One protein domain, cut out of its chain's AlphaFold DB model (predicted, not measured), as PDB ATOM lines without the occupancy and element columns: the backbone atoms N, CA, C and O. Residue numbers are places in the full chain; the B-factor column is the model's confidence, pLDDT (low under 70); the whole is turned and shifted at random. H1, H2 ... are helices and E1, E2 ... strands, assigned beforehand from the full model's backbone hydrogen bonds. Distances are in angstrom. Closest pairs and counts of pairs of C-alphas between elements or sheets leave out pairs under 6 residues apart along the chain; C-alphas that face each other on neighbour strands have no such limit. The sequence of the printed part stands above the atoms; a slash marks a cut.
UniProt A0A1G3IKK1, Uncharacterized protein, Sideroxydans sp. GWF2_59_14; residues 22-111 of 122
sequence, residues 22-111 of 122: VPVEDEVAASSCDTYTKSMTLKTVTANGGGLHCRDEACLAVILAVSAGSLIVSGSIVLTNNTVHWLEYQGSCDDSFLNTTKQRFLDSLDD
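AT A GLANCE: This is residues 22 to 111 of the 122 residues of an uncharacterized protein of Sideroxydans sp. GWF2_59_14 (UniProt A0A1G3IKK1). A small antiparallel hairpin, E1 and E2, packs on the long helix H1 along its residues 67 to 85, and H2 extends the rod beyond one end of H1. The printed part has 90 residues, in the order E1, E2, H1, H2, mostly helix. It is extended, with a radius of gyration of the C-alphas of 21.2 A and spans of 76 by 23 by 14 A.

IN THESE COORDINATES: E1 is residues 22 to 25, from C-alpha 22 at (116.295, 79.175, 145.432), and E2 residues 40 to 45. H1, residues 57 to 92, is 51.9 A long. H2, residues 97 to 110, is 20.2 A long and ends at (131.689, 105.219, 183.379).

HOW THE PARTS SIT: In the hairpin, N 24 and O 41 are 2.8 A apart, within hydrogen-bond range. The closest C-alphas of E2 and H1, Met 40 and Val 78, are 5.6 A apart; those of E1 and H1, Val 22 and Ser 74, 5.5 A. H1 and H2 touch only at the corner, Gln 90 to Leu 98 being their closest C-alphas at 5.6 A, with a shallow tilt of 28 degrees, the same way. E1 and E2 are apart from H2. In H1 and H2 every O i to N i+4 pair is within hydrogen-bond range.

THE WHOLE: The printed part has no cut. The links E1 to E2 and E2 to H1 are long. Residues 27 to 31 and 46 to 55 have pLDDT under 70.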
ATOM      1  N   VAL A  22     117.060  78.645 144.291       84.19
ATOM      2  CA  VAL A  22     116.295  79.175 145.432       84.19
ATOM      3  C   VAL A  22     117.187  79.348 146.662       84.19
ATOM      4  O   VAL A  22     118.132  78.573 146.833       84.19
ATOM      5  N   PRO A  23     116.914  80.347 147.517       81.94
ATOM      6  CA  PRO A  23     117.552  80.444 148.821       81.94
ATOM      7  C   PRO A  23     117.029  79.336 149.746       81.94
ATOM      8  O   PRO A  23     115.836  79.024 149.738       81.94
ATOM      9  N   VAL A  24     117.918  78.750 150.540       86.00
ATOM     10  CA  VAL A  24     117.611  77.748 151.566       86.00
ATOM     11  C   VAL A  24     118.349  78.137 152.843       86.00
ATOM     12  O   VAL A  24     119.467  78.641 152.775       86.00
ATOM     13  N   GLU A  25     117.710  77.947 153.992       84.00
ATOM     14  CA  GLU A  25     118.320  78.195 155.299       84.00
ATOM     15  C   GLU A  25     119.305  77.079 155.654       84.00
ATOM     16  O   GLU A  25     119.040  75.898 155.411       84.00
ATOM     17  N   ASP A  26     120.451  77.449 156.221       80.12
ATOM     18  CA  ASP A  26     121.439  76.471 156.661       80.12
ATOM     19  C   ASP A  26     121.017  75.867 158.010       80.12
ATOM     20  O   ASP A  26     121.012  76.539 159.040       80.12
ATOM     21  N   GLU A  27     120.729  74.563 158.023       66.81
ATOM     22  CA  GLU A  27     120.335  73.808 159.228       66.81
ATOM     23  C   GLU A  27     121.463  73.726 160.287       66.81
ATOM     24  O   GLU A  27     121.215  73.385 161.441       66.81
ATOM     25  N   VAL A  28     122.725  73.998 159.905       57.56
ATOM     26  CA  VAL A  28     123.922  73.674 160.718       57.56
ATOM     27  C   VAL A  28     124.933  74.823 160.846       57.56
ATOM     28  O   VAL A  28     126.094  74.602 161.174       57.56
ATOM     29  N   ALA A  29     124.516  76.073 160.657       54.66
ATOM     30  CA  ALA A  29     125.322  77.230 161.055       54.66
ATOM     31  C   ALA A  29     124.702  77.886 162.294       54.66
ATOM     32  O   ALA A  29     124.279  79.038 162.266       54.66
ATOM     33  N   ALA A  30     124.579  77.129 163.389       54.41
ATOM     34  CA  ALA A  30     124.224  77.721 164.671       54.41
ATOM     35  C   ALA A  30     125.375  78.646 165.091       54.41
ATOM     36  O   ALA A  30     126.452  78.181 165.467       54.41
ATOM     37  N   SER A  31     125.158  79.956 164.963       61.31
ATOM     38  CA  SER A  31     126.006  80.972 165.579       61.31
ATOM     39  C   SER A  31     126.200  80.634 167.062       61.31
ATOM     40  O   SER A  31     125.299  80.089 167.698       61.31
ATOM     41  N   SER A  32     127.362  80.961 167.631       70.00
ATOM     42  CA  SER A  32     127.702  80.741 169.053       70.00
ATOM     43  C   SER A  32     126.762  81.449 170.048       70.00
ATOM     44  O   SER A  32     126.891  81.276 171.257       70.00
ATOM     45  N   CYS A  33     125.823  82.238 169.537       80.81
ATOM     46  CA  CYS A  33     124.897  83.122 170.225       80.81
ATOM     47  C   CYS A  33     123.554  83.167 169.474       80.81
ATOM     48  O   CYS A  33     123.485  82.850 168.280       80.81
ATOM     49  N   ASP A  34     122.495  83.604 170.157       81.19
ATOM     50  CA  ASP A  34     121.165  83.751 169.566       81.19
ATOM     51  C   ASP A  34     121.100  84.948 168.608       81.19
ATOM     52  O   ASP A  34     121.286  86.101 168.994       81.19
ATOM     53  N   THR A  35     120.802  84.650 167.345       83.25
ATOM     54  CA  THR A  35     120.514  85.617 166.280       83.25
ATOM     55  C   THR A  35     119.128  85.326 165.698       83.25
ATOM     56  O   THR A  35     118.742  84.165 165.515       83.25
ATOM     57  N   TYR A  36     118.356  86.381 165.439       85.94
ATOM     58  CA  TYR A  36     117.040  86.361 164.806       85.94
ATOM     59  C   TYR A  36     117.131  85.925 163.344       85.94
ATOM     60  O   TYR A  36     116.269  85.186 162.867       85.94
ATOM     61  N   THR A  37     118.153  86.380 162.624       87.56
ATOM     62  CA  THR A  37     118.396  85.980 161.232       87.56
ATOM     63  C   THR A  37     119.282  84.739 161.150       87.56
ATOM     64  O   THR A  37     120.113  84.495 162.022       87.56
ATOM     65  N   LYS A  38     119.112  83.939 160.092       86.94
ATOM     66  CA  LYS A  38     119.900  82.726 159.821       86.94
ATOM     67  C   LYS A  38     120.669  82.869 158.512       86.94
ATOM     68  O   LYS A  38     120.166  83.474 157.566       86.94
ATOM     69  N   SER A  39     121.861  82.270 158.459       84.94
ATOM     70  CA  SER A  39     122.618  82.117 157.214       84.94
ATOM     71  C   SER A  39     121.808  81.330 156.182       84.94
ATOM     72  O   SER A  39     121.112  80.364 156.509       84.94
ATOM     73  N   MET A  40     121.910  81.761 154.931       89.25
ATOM     74  CA  MET A  40     121.277  81.134 153.782       89.25
ATOM     75  C   MET A  40     122.308  80.754 152.722       89.25
ATOM     76  O   MET A  40     123.312  81.440 152.510       89.25
ATOM     77  N   THR A  41     121.995  79.705 151.968       89.06
ATOM     78  CA  THR A  41     122.744  79.262 150.791       89.06
ATOM     79  C   THR A  41     121.820  79.072 149.590       89.06
ATOM     80  O   THR A  41     120.597  79.005 149.704       89.06
ATOM     81  N   LEU A  42     122.397  79.046 148.387       88.31
ATOM     82  CA  LEU A  42     121.644  78.807 147.158       88.31
ATOM     83  C   LEU A  42     121.580  77.312 146.863       88.31
ATOM     84  O   LEU A  42     122.613  76.653 146.745       88.31
ATOM     85  N   LYS A  43     120.370  76.796 146.649       84.88
ATOM     86  CA  LYS A  43     120.144  75.430 146.183       84.88
ATOM     87  C   LYS A  43     119.541  75.447 144.789       84.88
ATOM     88  O   LYS A  43     118.554  76.128 144.522       84.88
ATOM     89  N   THR A  44     120.128  74.661 143.897       79.62
ATOM     90  CA  THR A  44     119.576  74.425 142.566       79.62
ATOM     91  C   THR A  44     118.515  73.339 142.652       79.62
ATOM     92  O   THR A  44     118.822  72.185 142.967       79.62
ATOM     93  N   VAL A  45     117.268  73.695 142.369       74.06
ATOM     94  CA  VAL A  45     116.191  72.730 142.172       74.06
ATOM     95  C   VAL A  45     116.131  72.430 140.684       74.06
ATOM     96  O   VAL A  45     115.580  73.186 139.884       74.06
ATOM     97  N   THR A  46     116.738  71.309 140.313       62.22
ATOM     98  CA  THR A  46     116.548  70.721 138.992       62.22
ATOM     99  C   THR A  46     115.268  69.899 139.048       62.22
ATOM    100  O   THR A  46     115.157  68.992 139.874       62.22
ATOM    101  N   ALA A  47     114.288  70.211 138.201       54.78
ATOM    102  CA  ALA A  47     113.100  69.380 138.046       54.78
ATOM    103  C   ALA A  47     113.524  67.993 137.517       54.78
ATOM    104  O   ALA A  47     113.722  67.792 136.319       54.78
ATOM    105  N   ASN A  48     113.737  67.040 138.426       47.16
ATOM    106  CA  ASN A  48     114.004  65.643 138.099       47.16
ATOM    107  C   ASN A  48     112.779  65.067 137.375       47.16
ATOM    108  O   ASN A  48     111.756  64.817 138.009       47.16
ATOM    109  N   GLY A  49     112.867  64.845 136.061       43.72
ATOM    110  CA  GLY A  49     111.805  64.127 135.346       43.72
ATOM    111  C   GLY A  49     111.893  64.069 133.824       43.72
ATOM    112  O   GLY A  49     111.314  63.170 133.226       43.72
ATOM    113  N   GLY A  50     112.635  64.953 133.171       47.09
ATOM    114  CA  GLY A  50     112.814  64.864 131.725       47.09
ATOM    115  C   GLY A  50     113.724  65.972 131.255       47.09
ATOM    116  O   GLY A  50     113.438  67.137 131.511       47.09
ATOM    117  N   GLY A  51     114.834  65.615 130.607       53.59
ATOM    118  CA  GLY A  51     115.673  66.598 129.936       53.59
ATOM    119  C   GLY A  51     114.781  67.481 129.072       53.59
ATOM    120  O   GLY A  51     114.029  66.979 128.235       53.59
ATOM    121  N   LEU A  52     114.795  68.786 129.326       56.59
ATOM    122  CA  LEU A  52     114.058  69.742 128.521       56.59
ATOM    123  C   LEU A  52     114.720  69.749 127.137       56.59
ATOM    124  O   LEU A  52     115.745  70.391 126.920       56.59
ATOM    125  N   HIS A  53     114.189  68.938 126.224       61.25
ATOM    126  CA  HIS A  53     114.689  68.817 124.861       61.25
ATOM    127  C   HIS A  53     114.277  70.064 124.066       61.25
ATOM    128  O   HIS A  53     113.313  70.033 123.301       61.25
ATOM    129  N   CYS A  54     114.999  71.173 124.247       66.81
ATOM    130  CA  CYS A  54     114.896  72.307 123.333       66.81
ATOM    131  C   CYS A  54     115.476  71.910 121.980       66.81
ATOM    132  O   CYS A  54     116.633  71.507 121.876       66.81
ATOM    133  N   ARG A  55     114.650  72.018 120.941       69.06
ATOM    134  CA  ARG A  55     115.049  71.780 119.547       69.06
ATOM    135  C   ARG A  55     115.385  73.069 118.799       69.06
ATOM    136  O   ARG A  55     115.852  72.984 117.669       69.06
ATOM    137  N   ASP A  56     115.142  74.226 119.407       80.19
ATOM    138  CA  ASP A  56     115.346  75.543 118.813       80.19
ATOM    139  C   ASP A  56     116.115  76.498 119.745       80.19
ATOM    140  O   ASP A  56     116.090  76.371 120.973       80.19
ATOM    141  N   GLU A  57     116.788  77.477 119.135       81.56
ATOM    142  CA  GLU A  57     117.609  78.486 119.819       81.56
ATOM    143  C   GLU A  57     116.786  79.424 120.720       81.56
ATOM    144  O   GLU A  57     117.284  79.905 121.739       81.56
ATOM    145  N   ALA A  58     115.515  79.682 120.388       80.00
ATOM    146  CA  ALA A  58     114.669  80.573 121.181       80.00
ATOM    147  C   ALA A  58     114.262  79.913 122.511       80.00
ATOM    148  O   ALA A  58     114.286  80.559 123.560       80.00
ATOM    149  N   CYS A  59     113.967  78.615 122.487       78.81
ATOM    150  CA  CYS A  59     113.723  77.779 123.658       78.81
ATOM    151  C   CYS A  59     114.944  77.764 124.589       78.81
ATOM    152  O   CYS A  59     114.804  77.991 125.795       78.81
ATOM    153  N   LEU A  60     116.151  77.594 124.034       80.19
ATOM    154  CA  LEU A  60     117.391  77.654 124.810       80.19
ATOM    155  C   LEU A  60     117.595  79.037 125.449       80.19
ATOM    156  O   LEU A  60     117.881  79.128 126.645       80.19
ATOM    157  N   ALA A  61     117.397  80.114 124.684       80.69
ATOM    158  CA  ALA A  61     117.540  81.481 125.180       80.69
ATOM    159  C   ALA A  61     116.587  81.786 126.349       80.69
ATOM    160  O   ALA A  61     116.995  82.407 127.333       80.69
ATOM    161  N   VAL A  62     115.340  81.309 126.282       80.69
ATOM    162  CA  VAL A  62     114.364  81.476 127.370       80.69
ATOM    163  C   VAL A  62     114.808  80.735 128.631       80.69
ATOM    164  O   VAL A  62     114.780  81.324 129.712       80.69
ATOM    165  N   ILE A  63     115.272  79.486 128.526       77.19
ATOM    166  CA  ILE A  63     115.756  78.731 129.696       77.19
ATOM    167  C   ILE A  63     116.933  79.440 130.354       77.19
ATOM    168  O   ILE A  63     116.966  79.568 131.581       77.19
ATOM    169  N   LEU A  64     117.893  79.906 129.554       80.56
ATOM    170  CA  LEU A  64     119.062  80.613 130.064       80.56
ATOM    171  C   LEU A  64     118.652  81.907 130.769       80.56
ATOM    172  O   LEU A  64     119.112  82.160 131.882       80.56
ATOM    173  N   ALA A  65     117.740  82.680 130.177       82.69
ATOM    174  CA  ALA A  65     117.231  83.907 130.781       82.69
ATOM    175  C   ALA A  65     116.509  83.647 132.114       82.69
ATOM    176  O   ALA A  65     116.727  84.376 133.082       82.69
ATOM    177  N   VAL A  66     115.689  82.595 132.195       80.81
ATOM    178  CA  VAL A  66     114.967  82.220 133.425       80.81
ATOM    179  C   VAL A  66     115.935  81.736 134.499       80.81
ATOM    180  O   VAL A  66     115.844  82.171 135.647       80.81
ATOM    181  N   SER A  67     116.893  80.889 134.125       79.88
ATOM    182  CA  SER A  67     117.890  80.345 135.050       79.88
ATOM    183  C   SER A  67     118.761  81.467 135.619       79.88
ATOM    184  O   SER A  67     118.865  81.607 136.838       79.88
ATOM    185  N   ALA A  68     119.305  82.325 134.750       84.31
ATOM    186  CA  ALA A  68     120.107  83.480 135.146       84.31
ATOM    187  C   ALA A  68     119.292  84.483 135.976       84.31
ATOM    188  O   ALA A  68     119.770  84.965 137.001       84.31
ATOM    189  N   GLY A  69     118.044  84.750 135.585       86.62
ATOM    190  CA  GLY A  69     117.135  85.601 136.350       86.62
ATOM    191  C   GLY A  69     116.884  85.063 137.760       86.62
ATOM    192  O   GLY A  69     116.986  85.817 138.727       86.62
ATOM    193  N   SER A  70     116.627  83.756 137.895       83.19
ATOM    194  CA  SER A  70     116.428  83.116 139.203       83.19
ATOM    195  C   SER A  70     117.678  83.200 140.080       83.19
ATOM    196  O   SER A  70     117.571  83.508 141.263       83.19
ATOM    197  N   LEU A  71     118.867  83.027 139.491       88.19
ATOM    198  CA  LEU A  71     120.137  83.155 140.196       88.19
ATOM    199  C   LEU A  71     120.358  84.579 140.714       88.19
ATOM    200  O   LEU A  71     120.767  84.745 141.858       88.19
ATOM    201  N   ILE A  72     120.078  85.599 139.899       91.25
ATOM    202  CA  ILE A  72     120.250  87.004 140.296       91.25
ATOM    203  C   ILE A  72     119.315  87.346 141.457       91.25
ATOM    204  O   ILE A  72     119.757  87.891 142.471       91.25
ATOM    205  N   VAL A  73     118.029  87.006 141.329       90.38
ATOM    206  CA  VAL A  73     117.029  87.315 142.356       90.38
ATOM    207  C   VAL A  73     117.349  86.564 143.645       90.38
ATOM    208  O   VAL A  73     117.534  87.194 144.686       90.38
ATOM    209  N   SER A  74     117.499  85.242 143.588       89.12
ATOM    210  CA  SER A  74     117.786  84.433 144.775       89.12
ATOM    211  C   SER A  74     119.144  84.771 145.389       89.12
ATOM    212  O   SER A  74     119.257  84.867 146.609       89.12
ATOM    213  N   GLY A  75     120.165  85.030 144.570       89.56
ATOM    214  CA  GLY A  75     121.487  85.441 145.040       89.56
ATOM    215  C   GLY A  75     121.460  86.770 145.787       89.56
ATOM    216  O   GLY A  75     122.109  86.896 146.824       89.56
ATOM    217  N   SER A  76     120.659  87.739 145.332       94.25
ATOM    218  CA  SER A  76     120.499  89.017 146.038       94.25
ATOM    219  C   SER A  76     119.873  88.855 147.429       94.25
ATOM    220  O   SER A  76     120.290  89.528 148.376       94.25
ATOM    221  N   ILE A  77     118.926  87.921 147.567       93.25
ATOM    222  CA  ILE A  77     118.280  87.594 148.843       93.25
ATOM    223  C   ILE A  77     119.305  86.981 149.796       93.25
ATOM    224  O   ILE A  77     119.439  87.457 150.922       93.25
ATOM    225  N   VAL A  78     120.067  85.986 149.331       92.50
ATOM    226  CA  VAL A  78     121.113  85.331 150.133       92.50
ATOM    227  C   VAL A  78     122.173  86.334 150.584       92.50
ATOM    228  O   VAL A  78     122.494  86.393 151.766       92.50
ATOM    229  N   LEU A  79     122.677  87.171 149.673       94.19
ATOM    230  CA  LEU A  79     123.679  88.187 150.005       94.19
ATOM    231  C   LEU A  79     123.168  89.175 151.056       94.19
ATOM    232  O   LEU A  79     123.870  89.463 152.025       94.19
ATOM    233  N   THR A  80     121.946  89.684 150.879       95.31
ATOM    234  CA  THR A  80     121.363  90.656 151.811       95.31
ATOM    235  C   THR A  80     121.114  90.023 153.175       95.31
ATOM    236  O   THR A  80     121.513  90.603 154.182       95.31
ATOM    237  N   ASN A  81     120.519  88.826 153.223       93.50
ATOM    238  CA  ASN A  81     120.260  88.137 154.485       93.50
ATOM    239  C   ASN A  81     121.568  87.817 155.218       93.50
ATOM    240  O   ASN A  81     121.739  88.228 156.358       93.50
ATOM    241  N   ASN A  82     122.547  87.218 154.540       92.44
ATOM    242  CA  ASN A  82     123.827  86.875 155.166       92.44
ATOM    243  C   ASN A  82     124.581  88.120 155.663       92.44
ATOM    244  O   ASN A  82     125.277  88.058 156.675       92.44
ATOM    245  N   THR A  83     124.410  89.268 154.995       94.25
ATOM    246  CA  THR A  83     124.951  90.552 155.471       94.25
ATOM    247  C   THR A  83     124.250  91.018 156.745       94.25
ATOM    248  O   THR A  83     124.921  91.422 157.695       94.25
ATOM    249  N   VAL A  84     122.914  90.954 156.792       94.00
ATOM    250  CA  VAL A  84     122.138  91.290 157.999       94.00
ATOM    251  C   VAL A  84     122.496  90.348 159.147       94.00
ATOM    252  O   VAL A  84     122.754  90.828 160.245       94.00
ATOM    253  N   HIS A  85     122.610  89.049 158.881       91.38
ATOM    254  CA  HIS A  85     123.033  88.046 159.854       91.38
ATOM    255  C   HIS A  85     124.416  88.337 160.433       91.38
ATOM    256  O   HIS A  85     124.601  88.310 161.650       91.38
ATOM    257  N   TRP A  86     125.381  88.708 159.589       90.69
ATOM    258  CA  TRP A  86     126.700  89.116 160.066       90.69
ATOM    259  C   TRP A  86     126.647  90.386 160.931       90.69
ATOM    260  O   TRP A  86     127.293  90.441 161.976       90.69
ATOM    261  N   LEU A  87     125.872  91.399 160.528       92.19
ATOM    262  CA  LEU A  87     125.711  92.633 161.308       92.19
ATOM    263  C   LEU A  87     125.049  92.371 162.662       92.19
ATOM    264  O   LEU A  87     125.456  92.947 163.671       92.19
ATOM    265  N   GLU A  88     124.047  91.500 162.682       90.75
ATOM    266  CA  GLU A  88     123.358  91.095 163.898       90.75
ATOM    267  C   GLU A  88     124.309  90.381 164.861       90.75
ATOM    268  O   GLU A  88     124.388  90.756 166.031       90.75
ATOM    269  N   TYR A  89     125.096  89.426 164.360       89.81
ATOM    270  CA  TYR A  89     126.127  88.751 165.148       89.81
ATOM    271  C   TYR A  89     127.111  89.752 165.777       89.81
ATOM    272  O   TYR A  89     127.428  89.659 166.963       89.81
ATOM    273  N   GLN A  90     127.546  90.766 165.019       89.50
ATOM    274  CA  GLN A  90     128.454  91.796 165.534       89.50
ATOM    275  C   GLN A  90     127.836  92.694 166.618       89.50
ATOM    276  O   GLN A  90     128.558  93.260 167.434       89.50
ATOM    277  N   GLY A  91     126.520  92.894 166.610       88.12
ATOM    278  CA  GLY A  91     125.840  93.776 167.563       88.12
ATOM    279  C   GLY A  91     125.350  93.066 168.823       88.12
ATOM    280  O   GLY A  91     125.364  93.665 169.900       88.12
ATOM    281  N   SER A  92     124.904  91.819 168.677       86.06
ATOM    282  CA  SER A  92     124.211  91.070 169.729       86.06
ATOM    283  C   SER A  92     125.130  90.157 170.533       86.06
ATOM    284  O   SER A  92     124.834  89.884 171.692       86.06
ATOM    285  N   CYS A  93     126.227  89.674 169.946       88.38
ATOM    286  CA  CYS A  93     127.040  88.633 170.569       88.38
ATOM    287  C   CYS A  93     128.235  89.225 171.323       88.38
ATOM    288  O   CYS A  93     128.883  90.165 170.858       88.38
ATOM    289  N   ASP A  94     128.520  88.701 172.515       84.81
ATOM    290  CA  ASP A  94     129.569  89.209 173.416       84.81
ATOM    291  C   ASP A  94     130.990  88.903 172.935       84.81
ATOM    292  O   ASP A  94     131.913  89.674 173.187       84.81
ATOM    293  N   ASP A  95     131.159  87.822 172.177       84.94
ATOM    294  CA  ASP A  95     132.410  87.428 171.525       84.94
ATOM    295  C   ASP A  95     132.734  88.264 170.274       84.94
ATOM    296  O   ASP A  95     133.816  88.138 169.693       84.94
ATOM    297  N   SER A  96     131.822  89.142 169.855       84.31
ATOM    298  CA  SER A  96     131.994  89.938 168.649       84.31
ATOM    299  C   SER A  96     132.901  91.155 168.846       84.31
ATOM    300  O   SER A  96     133.049  91.727 169.935       84.31
ATOM    301  N   PHE A  97     133.508  91.600 167.744       88.38
ATOM    302  CA  PHE A  97     134.447  92.719 167.759       88.38
ATOM    303  C   PHE A  97     133.762  94.047 168.118       88.38
ATOM    304  O   PHE A  97     134.316  94.842 168.890       88.38
ATOM    305  N   LEU A  98     132.559  94.300 167.581       90.19
ATOM    306  CA  LEU A  98     131.861  95.562 167.839       90.19
ATOM    307  C   LEU A  98     131.320  95.636 169.265       90.19
ATOM    308  O   LEU A  98     131.499  96.675 169.902       90.19
ATOM    309  N   ASN A  99     130.734  94.559 169.795       88.19
ATOM    310  CA  ASN A  99     130.255  94.560 171.175       88.19
ATOM    311  C   ASN A  99     131.421  94.709 172.168       88.19
ATOM    312  O   ASN A  99     131.370  95.574 173.042       88.19
ATOM    313  N   THR A 100     132.538  94.002 171.955       88.50
ATOM    314  CA  THR A 100     133.761  94.178 172.764       88.50
ATOM    315  C   THR A 100     134.248  95.633 172.769       88.50
ATOM    316  O   THR A 100     134.629  96.176 173.809       88.50
ATOM    317  N   THR A 101     134.243  96.297 171.609       90.81
ATOM    318  CA  THR A 101     134.696  97.694 171.492       90.81
ATOM    319  C   THR A 101     133.718  98.669 172.147       90.81
ATOM    320  O   THR A 101     134.149  99.603 172.825       90.81
ATOM    321  N   LYS A 102     132.410  98.432 171.996       91.69
ATOM    322  CA  LYS A 102     131.354  99.195 172.668       91.69
ATOM    323  C   LYS A 102     131.505  99.119 174.186       91.69
ATOM    324  O   LYS A 102     131.486 100.165 174.821       91.69
ATOM    325  N   GLN A 103     131.692  97.923 174.749       89.00
ATOM    326  CA  GLN A 103     131.861  97.743 176.196       89.00
ATOM    327  C   GLN A 103     133.083  98.508 176.712       89.00
ATOM    328  O   GLN A 103     132.944  99.328 177.609       89.00
ATOM    329  N   ARG A 104     134.246  98.390 176.053       89.44
ATOM    330  CA  ARG A 104     135.433  99.181 176.434       89.44
ATOM    331  C   ARG A 104     135.203 100.689 176.389       89.44
ATOM    332  O   ARG A 104     135.769 101.425 177.194       89.44
ATOM    333  N   PHE A 105     134.439 101.163 175.408       91.31
ATOM    334  CA  PHE A 105     134.118 102.580 175.307       91.31
ATOM    335  C   PHE A 105     133.185 103.021 176.438       91.31
ATOM    336  O   PHE A 105     133.449 104.046 177.057       91.31
ATOM    337  N   LEU A 106     132.137 102.244 176.728       91.12
ATOM    338  CA  LEU A 106     131.222 102.511 177.840       91.12
ATOM    339  C   LEU A 106     131.957 102.496 179.184       91.12
ATOM    340  O   LEU A 106     131.794 103.437 179.951       91.12
ATOM    341  N   ASP A 107     132.846 101.532 179.412       91.50
ATOM    342  CA  ASP A 107     133.690 101.479 180.613       91.50
ATOM    343  C   ASP A 107     134.561 102.738 180.751       91.50
ATOM    344  O   ASP A 107     134.714 103.286 181.839       91.50
ATOM    345  N   SER A 108     135.092 103.256 179.637       89.88
ATOM    346  CA  SER A 108     135.860 104.507 179.639       89.88
ATOM    347  C   SER A 108     135.006 105.758 179.893       89.88
ATOM    348  O   SER A 108     135.581 106.808 180.191       89.88
ATOM    349  N   LEU A 109     133.684 105.690 179.704       91.50
ATOM    350  CA  LEU A 109     132.758 106.774 180.044       91.50
ATOM    351  C   LEU A 109     132.296 106.689 181.498       91.50
ATOM    352  O   LEU A 109     132.078 107.731 182.116       91.50
ATOM    353  N   ASP A 110     132.135 105.470 182.010       88.62
ATOM    354  CA  ASP A 110     131.689 105.219 183.379       88.62
ATOM    355  C   ASP A 110     132.812 105.437 184.396       88.62
ATOM    356  O   ASP A 110     132.515 105.759 185.541       88.62
ATOM    357  N   ASP A 111     134.085 105.337 183.985       79.19
ATOM    358  CA  ASP A 111     135.237 105.668 184.826       79.19
ATOM    359  C   ASP A 111     135.231 107.177 185.154       79.19
ATOM    360  O   ASP A 111     135.616 108.015 184.318       79.19
TER     361      ASP A 111